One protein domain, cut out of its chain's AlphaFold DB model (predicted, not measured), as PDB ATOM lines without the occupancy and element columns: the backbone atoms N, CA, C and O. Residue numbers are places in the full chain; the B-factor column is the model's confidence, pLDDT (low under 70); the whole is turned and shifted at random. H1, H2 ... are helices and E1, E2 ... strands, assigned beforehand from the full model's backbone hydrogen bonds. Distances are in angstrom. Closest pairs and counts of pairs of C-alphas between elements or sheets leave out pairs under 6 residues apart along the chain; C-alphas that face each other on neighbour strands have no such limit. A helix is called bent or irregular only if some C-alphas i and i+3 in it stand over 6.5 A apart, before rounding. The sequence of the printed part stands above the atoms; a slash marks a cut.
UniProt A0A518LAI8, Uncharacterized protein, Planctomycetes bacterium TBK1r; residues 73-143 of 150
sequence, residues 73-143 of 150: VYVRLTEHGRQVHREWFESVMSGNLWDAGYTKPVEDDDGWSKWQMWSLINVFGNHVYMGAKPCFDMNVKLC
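AT A GLANCE: This is residues 73 to 143 of the 150 residues of an uncharacterized protein of Planctomycetes bacterium TBK1r (UniProt A0A518LAI8). Two helices, H1 and H2, cross at nearly a right angle, and a small two-stranded ribbon, E1 beside E2, sits by the first turns of H2. Two long loops fill out the rest: residues 94 to 111 swing past the far end of H1 and return to E2, and residues 128 to 143 loop round from H2 to E1. The printed part has 71 residues, under half of them in named elements, which follow as E1, H1, E2, H2; the sheet, E1 - E2, is antiparallel, and the class is mixed, helices and strands. The whole is compact, with a radius of gyration of the C-alphas of 12.6 A and spans of 38 by 29 by 21 A.

IN THESE COORDINATES: E1, residues 73 to 76, begins with C-alpha 73 at (29.803, 24.819, 26.696) and is 10.2 A long. H1, residues 79 to 93, measures 21.2 A. E2, residues 112 to 116, measures 13.3 A. H2, residues 117 to 127, measures 15.1 A and ends with C-alpha 127 at (17.086, 36.507, 22.674); it is irregular, with C-alphas 123 and 126 7.7 A apart.

HOW THE PARTS SIT: E1 and E2 are antiparallel neighbours, their directions at 143 degrees; N 73 and O 115 are 2.8 A apart, within hydrogen-bond range. Residues 73 to 74 of E1 also pair with residues 141 to 142, antiparallel. H1 and H2 touch, about perpendicular at 76 degrees, and their closest C-alphas, of His 85 and Val 123, are 6.5 A apart. Every O i to N i+4 pair is within hydrogen-bond range in H1, and 5 of 7 are in H2.

THE WHOLE: The C-alphas farthest apart, of Leu 97 and Asn 139, are 37.8 A apart. The printed part has no cut. The link from H1 to E2 is long, with 18 residues; the other two are tight. Confidence is low, with pLDDT under 70, at residues 97 to 100.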
ATOM      1  N   VAL A  73      29.619  23.650  25.846       95.81
ATOM      2  CA  VAL A  73      29.803  24.819  26.696       95.81
ATOM      3  C   VAL A  73      29.018  24.641  27.983       95.81
ATOM      4  O   VAL A  73      27.990  23.961  28.004       95.81
ATOM      5  N   TYR A  74      29.507  25.255  29.055       97.06
ATOM      6  CA  TYR A  74      28.724  25.418  30.272       97.06
ATOM      7  C   TYR A  74      28.293  26.870  30.410       97.06
ATOM      8  O   TYR A  74      29.116  27.786  30.299       97.06
ATOM      9  N   VAL A  75      27.009  27.058  30.692       97.44
ATOM     10  CA  VAL A  75      26.388  28.360  30.943       97.44
ATOM     11  C   VAL A  75      25.571  28.293  32.224       97.44
ATOM     12  O   VAL A  75      25.062  27.232  32.573       97.44
ATOM     13  N   ARG A  76      25.413  29.418  32.917       97.44
ATOM     14  CA  ARG A  76      24.463  29.526  34.031       97.44
ATOM     15  C   ARG A  76      23.219  30.232  33.536       97.44
ATOM     16  O   ARG A  76      23.308  31.393  33.138       97.44
ATOM     17  N   LEU A  77      22.084  29.540  33.523       97.19
ATOM     18  CA  LEU A  77      20.837  30.133  33.056       97.19
ATOM     19  C   LEU A  77      20.314  31.132  34.088       97.19
ATOM     20  O   LEU A  77      20.308  30.879  35.297       97.19
ATOM     21  N   THR A  78      19.831  32.270  33.603       96.69
ATOM     22  CA  THR A  78      19.032  33.174  34.427       96.69
ATOM     23  C   THR A  78      17.608  32.638  34.533       96.69
ATOM     24  O   THR A  78      17.199  31.736  33.798       96.69
ATOM     25  N   GLU A  79      16.805  33.238  35.410       96.00
ATOM     26  CA  GLU A  79      15.379  32.907  35.462       96.00
ATOM     27  C   GLU A  79      14.676  33.200  34.131       96.00
ATOM     28  O   GLU A  79      13.839  32.429  33.673       96.00
ATOM     29  N   HIS A  80      15.099  34.268  33.449       96.19
ATOM     30  CA  HIS A  80      14.597  34.588  32.122       96.19
ATOM     31  C   HIS A  80      14.993  33.533  31.082       96.19
ATOM     32  O   HIS A  80      14.150  33.124  30.291       96.19
ATOM     33  N   GLY A  81      16.234  33.038  31.115       96.81
ATOM     34  CA  GLY A  81      16.660  31.957  30.224       96.81
ATOM     35  C   GLY A  81      15.872  30.669  30.441       96.81
ATOM     36  O   GLY A  81      15.466  30.028  29.478       96.81
ATOM     37  N   ARG A  82      15.578  30.305  31.695       96.31
ATOM     38  CA  ARG A  82      14.735  29.133  31.992       96.31
ATOM     39  C   ARG A  82      13.318  29.271  31.435       96.31
ATOM     40  O   ARG A  82      12.760  28.277  30.974       96.31
ATOM     41  N   GLN A  83      12.759  30.481  31.450       96.00
ATOM     42  CA  GLN A  83      11.466  30.771  30.832       96.00
ATOM     43  C   GLN A  83      11.529  30.658  29.302       96.00
ATOM     44  O   GLN A  83      10.726  29.934  28.723       96.00
ATOM     45  N   VAL A  84      12.515  31.293  28.661       96.31
ATOM     46  CA  VAL A  84      12.710  31.227  27.198       96.31
ATOM     47  C   VAL A  84      12.875  29.782  26.730       96.31
ATOM     48  O   VAL A  84      12.276  29.376  25.740       96.31
ATOM     49  N   HIS A  85      13.636  28.970  27.468       96.06
ATOM     50  CA  HIS A  85      13.786  27.551  27.150       96.06
ATOM     51  C   HIS A  85      12.453  26.795  27.211       96.06
ATOM     52  O   HIS A  85      12.189  25.950  26.358       96.06
ATOM     53  N   ARG A  86      11.604  27.096  28.204       94.06
ATOM     54  CA  ARG A  86      10.264  26.506  28.303       94.06
ATOM     55  C   ARG A  86       9.397  26.887  27.112       94.06
ATOM     56  O   ARG A  86       8.838  25.997  26.487       94.06
ATOM     57  N   GLU A  87       9.338  28.170  26.777       93.44
ATOM     58  CA  GLU A  87       8.551  28.676  25.647       93.44
ATOM     59  C   GLU A  87       9.021  28.067  24.317       93.44
ATOM     60  O   GLU A  87       8.209  27.621  23.508       93.44
ATOM     61  N   TRP A  88      10.341  27.967  24.115       93.62
ATOM     62  CA  TRP A  88      10.920  27.286  22.957       93.62
ATOM     63  C   TRP A  88      10.535  25.801  22.915       93.62
ATOM     64  O   TRP A  88      10.103  25.309  21.873       93.62
ATOM     65  N   PHE A  89      10.647  25.089  24.041       91.06
ATOM     66  CA  PHE A  89      10.298  23.671  24.124       91.06
ATOM     67  C   PHE A  89       8.816  23.443  23.816       91.06
ATOM     68  O   PHE A  89       8.481  22.580  23.011       91.06
ATOM     69  N   GLU A  90       7.930  24.237  24.419       89.44
ATOM     70  CA  GLU A  90       6.490  24.189  24.164       89.44
ATOM     71  C   GLU A  90       6.185  24.486  22.694       89.44
ATOM     72  O   GLU A  90       5.422  23.752  22.071       89.44
ATOM     73  N   SER A  91       6.842  25.483  22.093       88.81
ATOM     74  CA  SER A  91       6.677  25.797  20.672       88.81
ATOM     75  C   SER A  91       7.087  24.640  19.761       88.81
ATOM     76  O   SER A  91       6.398  24.382  18.777       88.81
ATOM     77  N   VAL A  92       8.197  23.959  20.052       86.00
ATOM     78  CA  VAL A  92       8.720  22.868  19.210       86.00
ATOM     79  C   VAL A  92       7.961  21.559  19.430       86.00
ATOM     80  O   VAL A  92       7.824  20.764  18.502       86.00
ATOM     81  N   MET A  93       7.464  21.323  20.647       81.69
ATOM     82  CA  MET A  93       6.771  20.085  21.005       81.69
ATOM     83  C   MET A  93       5.251  20.170  20.815       81.69
ATOM     84  O   MET A  93       4.596  19.136  20.700       81.69
ATOM     85  N   SER A  94       4.673  21.375  20.739       75.50
ATOM     86  CA  SER A  94       3.242  21.547  20.474       75.50
ATOM     87  C   SER A  94       2.823  20.841  19.177       75.50
ATOM     88  O   SER A  94       3.397  21.048  18.110       75.50
ATOM     89  N   GLY A  95       1.819  19.965  19.274       70.31
ATOM     90  CA  GLY A  95       1.288  19.215  18.132       70.31
ATOM     91  C   GLY A  95       2.096  17.981  17.714       70.31
ATOM     92  O   GLY A  95       1.766  17.369  16.697       70.31
ATOM     93  N   ASN A  96       3.124  17.583  18.471       71.06
ATOM     94  CA  ASN A  96       3.818  16.321  18.228       71.06
ATOM     95  C   ASN A  96       3.080  15.123  18.873       71.06
ATOM     96  O   ASN A  96       2.326  15.263  19.831       71.06
ATOM     97  N   LEU A  97       3.285  13.920  18.325       60.22
ATOM     98  CA  LEU A  97       2.691  12.670  18.840       60.22
ATOM     99  C   LEU A  97       3.371  12.154  20.125       60.22
ATOM    100  O   LEU A  97       2.938  11.153  20.689       60.22
ATOM    101  N   TRP A  98       4.444  12.815  20.563       62.53
ATOM    102  CA  TRP A  98       5.297  12.425  21.682       62.53
ATOM    103  C   TRP A  98       5.280  13.523  22.744       62.53
ATOM    104  O   TRP A  98       6.311  14.136  23.032       62.53
ATOM    105  N   ASP A  99       4.094  13.774  23.304       61.84
ATOM    106  CA  ASP A  99       3.902  14.720  24.402       61.84
ATOM    107  C   ASP A  99       4.591  14.191  25.670       61.84
ATOM    108  O   ASP A  99       4.011  13.500  26.506       61.84
ATOM    109  N   ALA A 100       5.895  14.442  25.753       66.00
ATOM    110  CA  ALA A 100       6.749  14.008  26.850       66.00
ATOM    111  C   ALA A 100       6.755  15.006  28.023       66.00
ATOM    112  O   ALA A 100       7.473  14.793  29.001       66.00
ATOM    113  N   GLY A 101       5.973  16.090  27.943       77.00
ATOM    114  CA  GLY A 101       6.024  17.190  28.902       77.00
ATOM    115  C   GLY A 101       7.353  17.959  28.881       77.00
ATOM    116  O   GLY A 101       8.350  17.549  28.283       77.00
ATOM    117  N   TYR A 102       7.374  19.123  29.532       83.69
ATOM    118  CA  TYR A 102       8.553  19.990  29.575       83.69
ATOM    119  C   TYR A 102       9.740  19.333  30.291       83.69
ATOM    120  O   TYR A 102       9.679  19.056  31.490       83.69
ATOM    121  N   THR A 103      10.858  19.168  29.581       85.56
ATOM    122  CA  THR A 103      12.125  18.722  30.180       85.56
ATOM    123  C   THR A 103      12.982  19.931  30.547       85.56
ATOM    124  O   THR A 103      13.484  20.636  29.674       85.56
ATOM    125  N   LYS A 104      13.161  20.184  31.850       89.00
ATOM    126  CA  LYS A 104      14.029  21.271  32.336       89.00
ATOM    127  C   LYS A 104      15.503  20.978  31.983       89.00
ATOM    128  O   LYS A 104      15.922  19.826  32.103       89.00
ATOM    129  N   PRO A 105      16.317  21.998  31.638       91.56
ATOM    130  CA  PRO A 105      17.762  21.841  31.543       91.56
ATOM    131  C   PRO A 105      18.364  21.320  32.847       91.56
ATOM    132  O   PRO A 105      17.990  21.764  33.936       91.56
ATOM    133  N   VAL A 106      19.314  20.395  32.728       91.38
ATOM    134  CA  VAL A 106      20.078  19.889  33.870       91.38
ATOM    135  C   VAL A 106      21.076  20.965  34.292       91.38
ATOM    136  O   VAL A 106      21.847  21.456  33.464       91.38
ATOM    137  N   GLU A 107      21.028  21.340  35.565       92.25
ATOM    138  CA  GLU A 107      21.922  22.298  36.221       92.25
ATOM    139  C   GLU A 107      22.638  21.557  37.363       92.25
ATOM    140  O   GLU A 107      22.008  20.743  38.042       92.25
ATOM    141  N   ASP A 108      23.941  21.788  37.539       92.81
ATOM    142  CA  ASP A 108      24.686  21.305  38.709       92.81
ATOM    143  C   ASP A 108      24.431  22.179  39.953       92.81
ATOM    144  O   ASP A 108      23.697  23.171  39.891       92.81
ATOM    145  N   ASP A 109      25.027  21.813  41.093       92.94
ATOM    146  CA  ASP A 109      24.852  22.521  42.373       92.94
ATOM    147  C   ASP A 109      25.319  23.991  42.317       92.94
ATOM    148  O   ASP A 109      24.802  24.842  43.041       92.94
ATOM    149  N   ASP A 110      26.253  24.307  41.414       91.38
ATOM    150  CA  ASP A 110      26.768  25.657  41.162       91.38
ATOM    151  C   ASP A 110      25.946  26.418  40.093       91.38
ATOM    152  O   ASP A 110      26.275  27.552  39.714       91.38
ATOM    153  N   GLY A 111      24.871  25.801  39.588       93.25
ATOM    154  CA  GLY A 111      23.955  26.351  38.593       93.25
ATOM    155  C   GLY A 111      24.461  26.287  37.150       93.25
ATOM    156  O   GLY A 111      23.883  26.943  36.277       93.25
ATOM    157  N   TRP A 112      25.535  25.547  36.861       96.94
ATOM    158  CA  TRP A 112      26.009  25.351  35.494       96.94
ATOM    159  C   TRP A 112      25.177  24.305  34.772       96.94
ATOM    160  O   TRP A 112      24.971  23.191  35.241       96.94
ATOM    161  N   SER A 113      24.772  24.648  33.559       96.62
ATOM    162  CA  SER A 113      24.096  23.760  32.632       96.62
ATOM    163  C   SER A 113      24.987  23.493  31.424       96.62
ATOM    164  O   SER A 113      25.653  24.402  30.922       96.62
ATOM    165  N   LYS A 114      25.016  22.239  30.964       96.50
ATOM    166  CA  LYS A 114      25.877  21.771  29.871       96.50
ATOM    167  C   LYS A 114      25.107  21.704  28.553       96.50
ATOM    168  O   LYS A 114      24.090  21.026  28.475       96.50
ATOM    169  N   TRP A 115      25.647  22.324  27.506       96.69
ATOM    170  CA  TRP A 115      24.997  22.445  26.195       96.69
ATOM    171  C   TRP A 115      25.977  22.179  25.065       96.69
ATOM    172  O   TRP A 115      27.139  22.558  25.170       96.69
ATOM    173  N   GLN A 116      25.524  21.588  23.959       95.38
ATOM    174  CA  GLN A 116      26.244  21.768  22.694       95.38
ATOM    175  C   GLN A 116      26.055  23.215  22.232       95.38
ATOM    176  O   GLN A 116      24.937  23.731  22.320       95.38
ATOM    177  N   MET A 117      27.106  23.862  21.719       95.50
ATOM    178  CA  MET A 117      27.014  25.274  21.319       95.50
ATOM    179  C   MET A 117      25.906  25.510  20.285       95.50
ATOM    180  O   MET A 117      25.127  26.451  20.424       95.50
ATOM    181  N   TRP A 118      25.789  24.647  19.273       95.25
ATOM    182  CA  TRP A 118      24.758  24.799  18.243       95.25
ATOM    183  C   TRP A 118      23.337  24.771  18.838       95.25
ATOM    184  O   TRP A 118      22.488  25.567  18.448       95.25
ATOM    185  N   SER A 119      23.095  23.900  19.826       95.12
ATOM    186  CA  SER A 119      21.804  23.779  20.504       95.12
ATOM    187  C   SER A 119      21.515  25.012  21.358       95.12
ATOM    188  O   SER A 119      20.411  25.547  21.293       95.12
ATOM    189  N   LEU A 120      22.520  25.527  22.075       96.62
ATOM    190  CA  LEU A 120      22.398  26.767  22.846       96.62
ATOM    191  C   LEU A 120      21.976  27.944  21.949       96.62
ATOM    192  O   LEU A 120      21.054  28.682  22.290       96.62
ATOM    193  N   ILE A 121      22.620  28.098  20.788       96.19
ATOM    194  CA  ILE A 121      22.300  29.162  19.826       96.19
ATOM    195  C   ILE A 121      20.905  28.958  19.230       96.19
ATOM    196  O   ILE A 121      20.162  29.923  19.089       96.19
ATOM    197  N   ASN A 122      20.521  27.721  18.912       95.62
ATOM    198  CA  ASN A 122      19.197  27.428  18.369       95.62
ATOM    199  C   ASN A 122      18.065  27.804  19.340       95.62
ATOM    200  O   ASN A 122      17.036  28.318  18.914       95.62
ATOM    201  N   VAL A 123      18.261  27.563  20.639       96.00
ATOM    202  CA  VAL A 123      17.265  27.883  21.673       96.00
ATOM    203  C   VAL A 123      17.254  29.379  21.988       96.00
ATOM    204  O   VAL A 123      16.199  30.005  22.000       96.00
ATOM    205  N   PHE A 124      18.420  29.968  22.268       97.12
ATOM    206  CA  PHE A 124      18.503  31.306  22.863       97.12
ATOM    207  C   PHE A 124      18.886  32.409  21.879       97.12
ATOM    208  O   PHE A 124      18.785  33.579  22.230       97.12
ATOM    209  N   GLY A 125      19.321  32.082  20.659       95.19
ATOM    210  CA  GLY A 125      19.904  33.043  19.715       95.19
ATOM    211  C   GLY A 125      19.002  34.241  19.412       95.19
ATOM    212  O   GLY A 125      19.481  35.372  19.377       95.19
ATOM    213  N   ASN A 126      17.686  34.026  19.320       94.94
ATOM    214  CA  ASN A 126      16.701  35.094  19.094       94.94
ATOM    215  C   ASN A 126      16.541  36.059  20.286       94.94
ATOM    216  O   ASN A 126      15.918  37.108  20.154       94.94
ATOM    217  N   HIS A 127      17.117  35.723  21.440       95.69
ATOM    218  CA  HIS A 127      17.086  36.507  22.674       95.69
ATOM    219  C   HIS A 127      18.469  37.068  23.051       95.69
ATOM    220  O   HIS A 127      18.629  37.649  24.124       95.69
ATOM    221  N   VAL A 128      19.478  36.914  22.183       94.56
ATOM    222  CA  VAL A 128      20.843  37.412  22.402       94.56
ATOM    223  C   VAL A 128      21.135  38.547  21.420       94.56
ATOM    224  O   VAL A 128      21.625  38.339  20.313       94.56
ATOM    225  N   TYR A 129      20.822  39.772  21.835       93.56
ATOM    226  CA  TYR A 129      21.108  41.004  21.094       93.56
ATOM    227  C   TYR A 129      21.345  42.173  22.061       93.56
ATOM    228  O   TYR A 129      21.092  42.075  23.264       93.56
ATOM    229  N   MET A 130      21.856  43.294  21.549       94.94
ATOM    230  CA  MET A 130      22.171  44.464  22.374       94.94
ATOM    231  C   MET A 130      20.925  45.003  23.087       94.94
ATOM    232  O   MET A 130      19.920  45.309  22.453       94.94
ATOM    233  N   GLY A 131      21.006  45.125  24.415       93.44
ATOM    234  CA  GLY A 131      19.901  45.581  25.263       93.44
ATOM    235  C   GLY A 131      18.870  44.504  25.623       93.44
ATOM    236  O   GLY A 131      17.948  44.796  26.384       93.44
ATOM    237  N   ALA A 132      19.015  43.269  25.131       94.19
ATOM    238  CA  ALA A 132      18.174  42.156  25.557       94.19
ATOM    239  C   ALA A 132      18.406  41.811  27.036       94.19
ATOM    240  O   ALA A 132      19.507  41.966  27.575       94.19
ATOM    241  N   LYS A 133      17.369  41.283  27.696       96.19
ATOM    242  CA  LYS A 133      17.513  40.705  29.034       96.19
ATOM    243  C   LYS A 133      18.355  39.419  28.923       96.19
ATOM    244  O   LYS A 133      17.983  38.541  28.150       96.19
ATOM    245  N   PRO A 134      19.453  39.256  29.685       96.12
ATOM    246  CA  PRO A 134      20.327  38.093  29.529       96.12
ATOM    247  C   PRO A 134      19.622  36.766  29.838       96.12
ATOM    248  O   PRO A 134      19.035  36.600  30.912       96.12
ATOM    249  N   CYS A 135      19.719  35.801  28.919       97.25
ATOM    250  CA  CYS A 135      19.242  34.426  29.128       97.25
ATOM    251  C   CYS A 135      20.202  33.602  30.002       97.25
ATOM    252  O   CYS A 135      19.791  32.678  30.699       97.25
ATOM    253  N   PHE A 136      21.482  33.950  29.999       97.19
ATOM    254  CA  PHE A 136      22.518  33.304  30.794       97.19
ATOM    255  C   PHE A 136      23.587  34.316  31.209       97.19
ATOM    256  O   PHE A 136      23.643  35.427  30.680       97.19
ATOM    257  N   ASP A 137      24.402  33.940  32.193       95.88
ATOM    258  CA  ASP A 137      25.574  34.711  32.618       95.88
ATOM    259  C   ASP A 137      26.560  34.895  31.451       95.88
ATOM    260  O   ASP A 137      26.790  33.974  30.669       95.88
ATOM    261  N   MET A 138      27.166  36.079  31.355       92.31
ATOM    262  CA  MET A 138      28.160  36.401  30.325       92.31
ATOM    263  C   MET A 138      29.476  35.634  30.519       92.31
ATOM    264  O   MET A 138      30.266  35.508  29.584       92.31
ATOM    265  N   ASN A 139      29.713  35.097  31.717       94.88
ATOM    266  CA  ASN A 139      30.836  34.217  32.003       94.88
ATOM    267  C   ASN A 139      30.469  32.772  31.651       94.88
ATOM    268  O   ASN A 139      29.721  32.109  32.374       94.88
ATOM    269  N   VAL A 140      31.040  32.274  30.556       94.94
ATOM    270  CA  VAL A 140      30.814  30.915  30.043       94.94
ATOM    271  C   VAL A 140      32.095  30.084  30.100       94.94
ATOM    272  O   VAL A 140      33.198  30.618  29.985       94.94
ATOM    273  N   LYS A 141      31.969  28.760  30.251       94.56
ATOM    274  CA  LYS A 141      33.113  27.834  30.159       94.56
ATOM    275  C   LYS A 141      33.091  27.137  28.801       94.56
ATOM    276  O   LYS A 141      32.138  26.418  28.491       94.56
ATOM    277  N   LEU A 142      34.148  27.312  28.013       91.62
ATOM    278  CA  LEU A 142      34.338  26.596  26.749       91.62
ATOM    279  C   LEU A 142      35.006  25.240  27.009       91.62
ATOM    280  O   LEU A 142      36.057  25.180  27.648       91.62
ATOM    281  N   CYS A 143      34.427  24.150  26.498       87.31
ATOM    282  CA  CYS A 143      35.051  22.829  26.579       87.31
ATOM    283  C   CYS A 143      35.921  22.607  25.343       87.31
ATOM    284  O   CYS A 143      35.434  22.153  24.311       87.31
TER     285      CYS A 143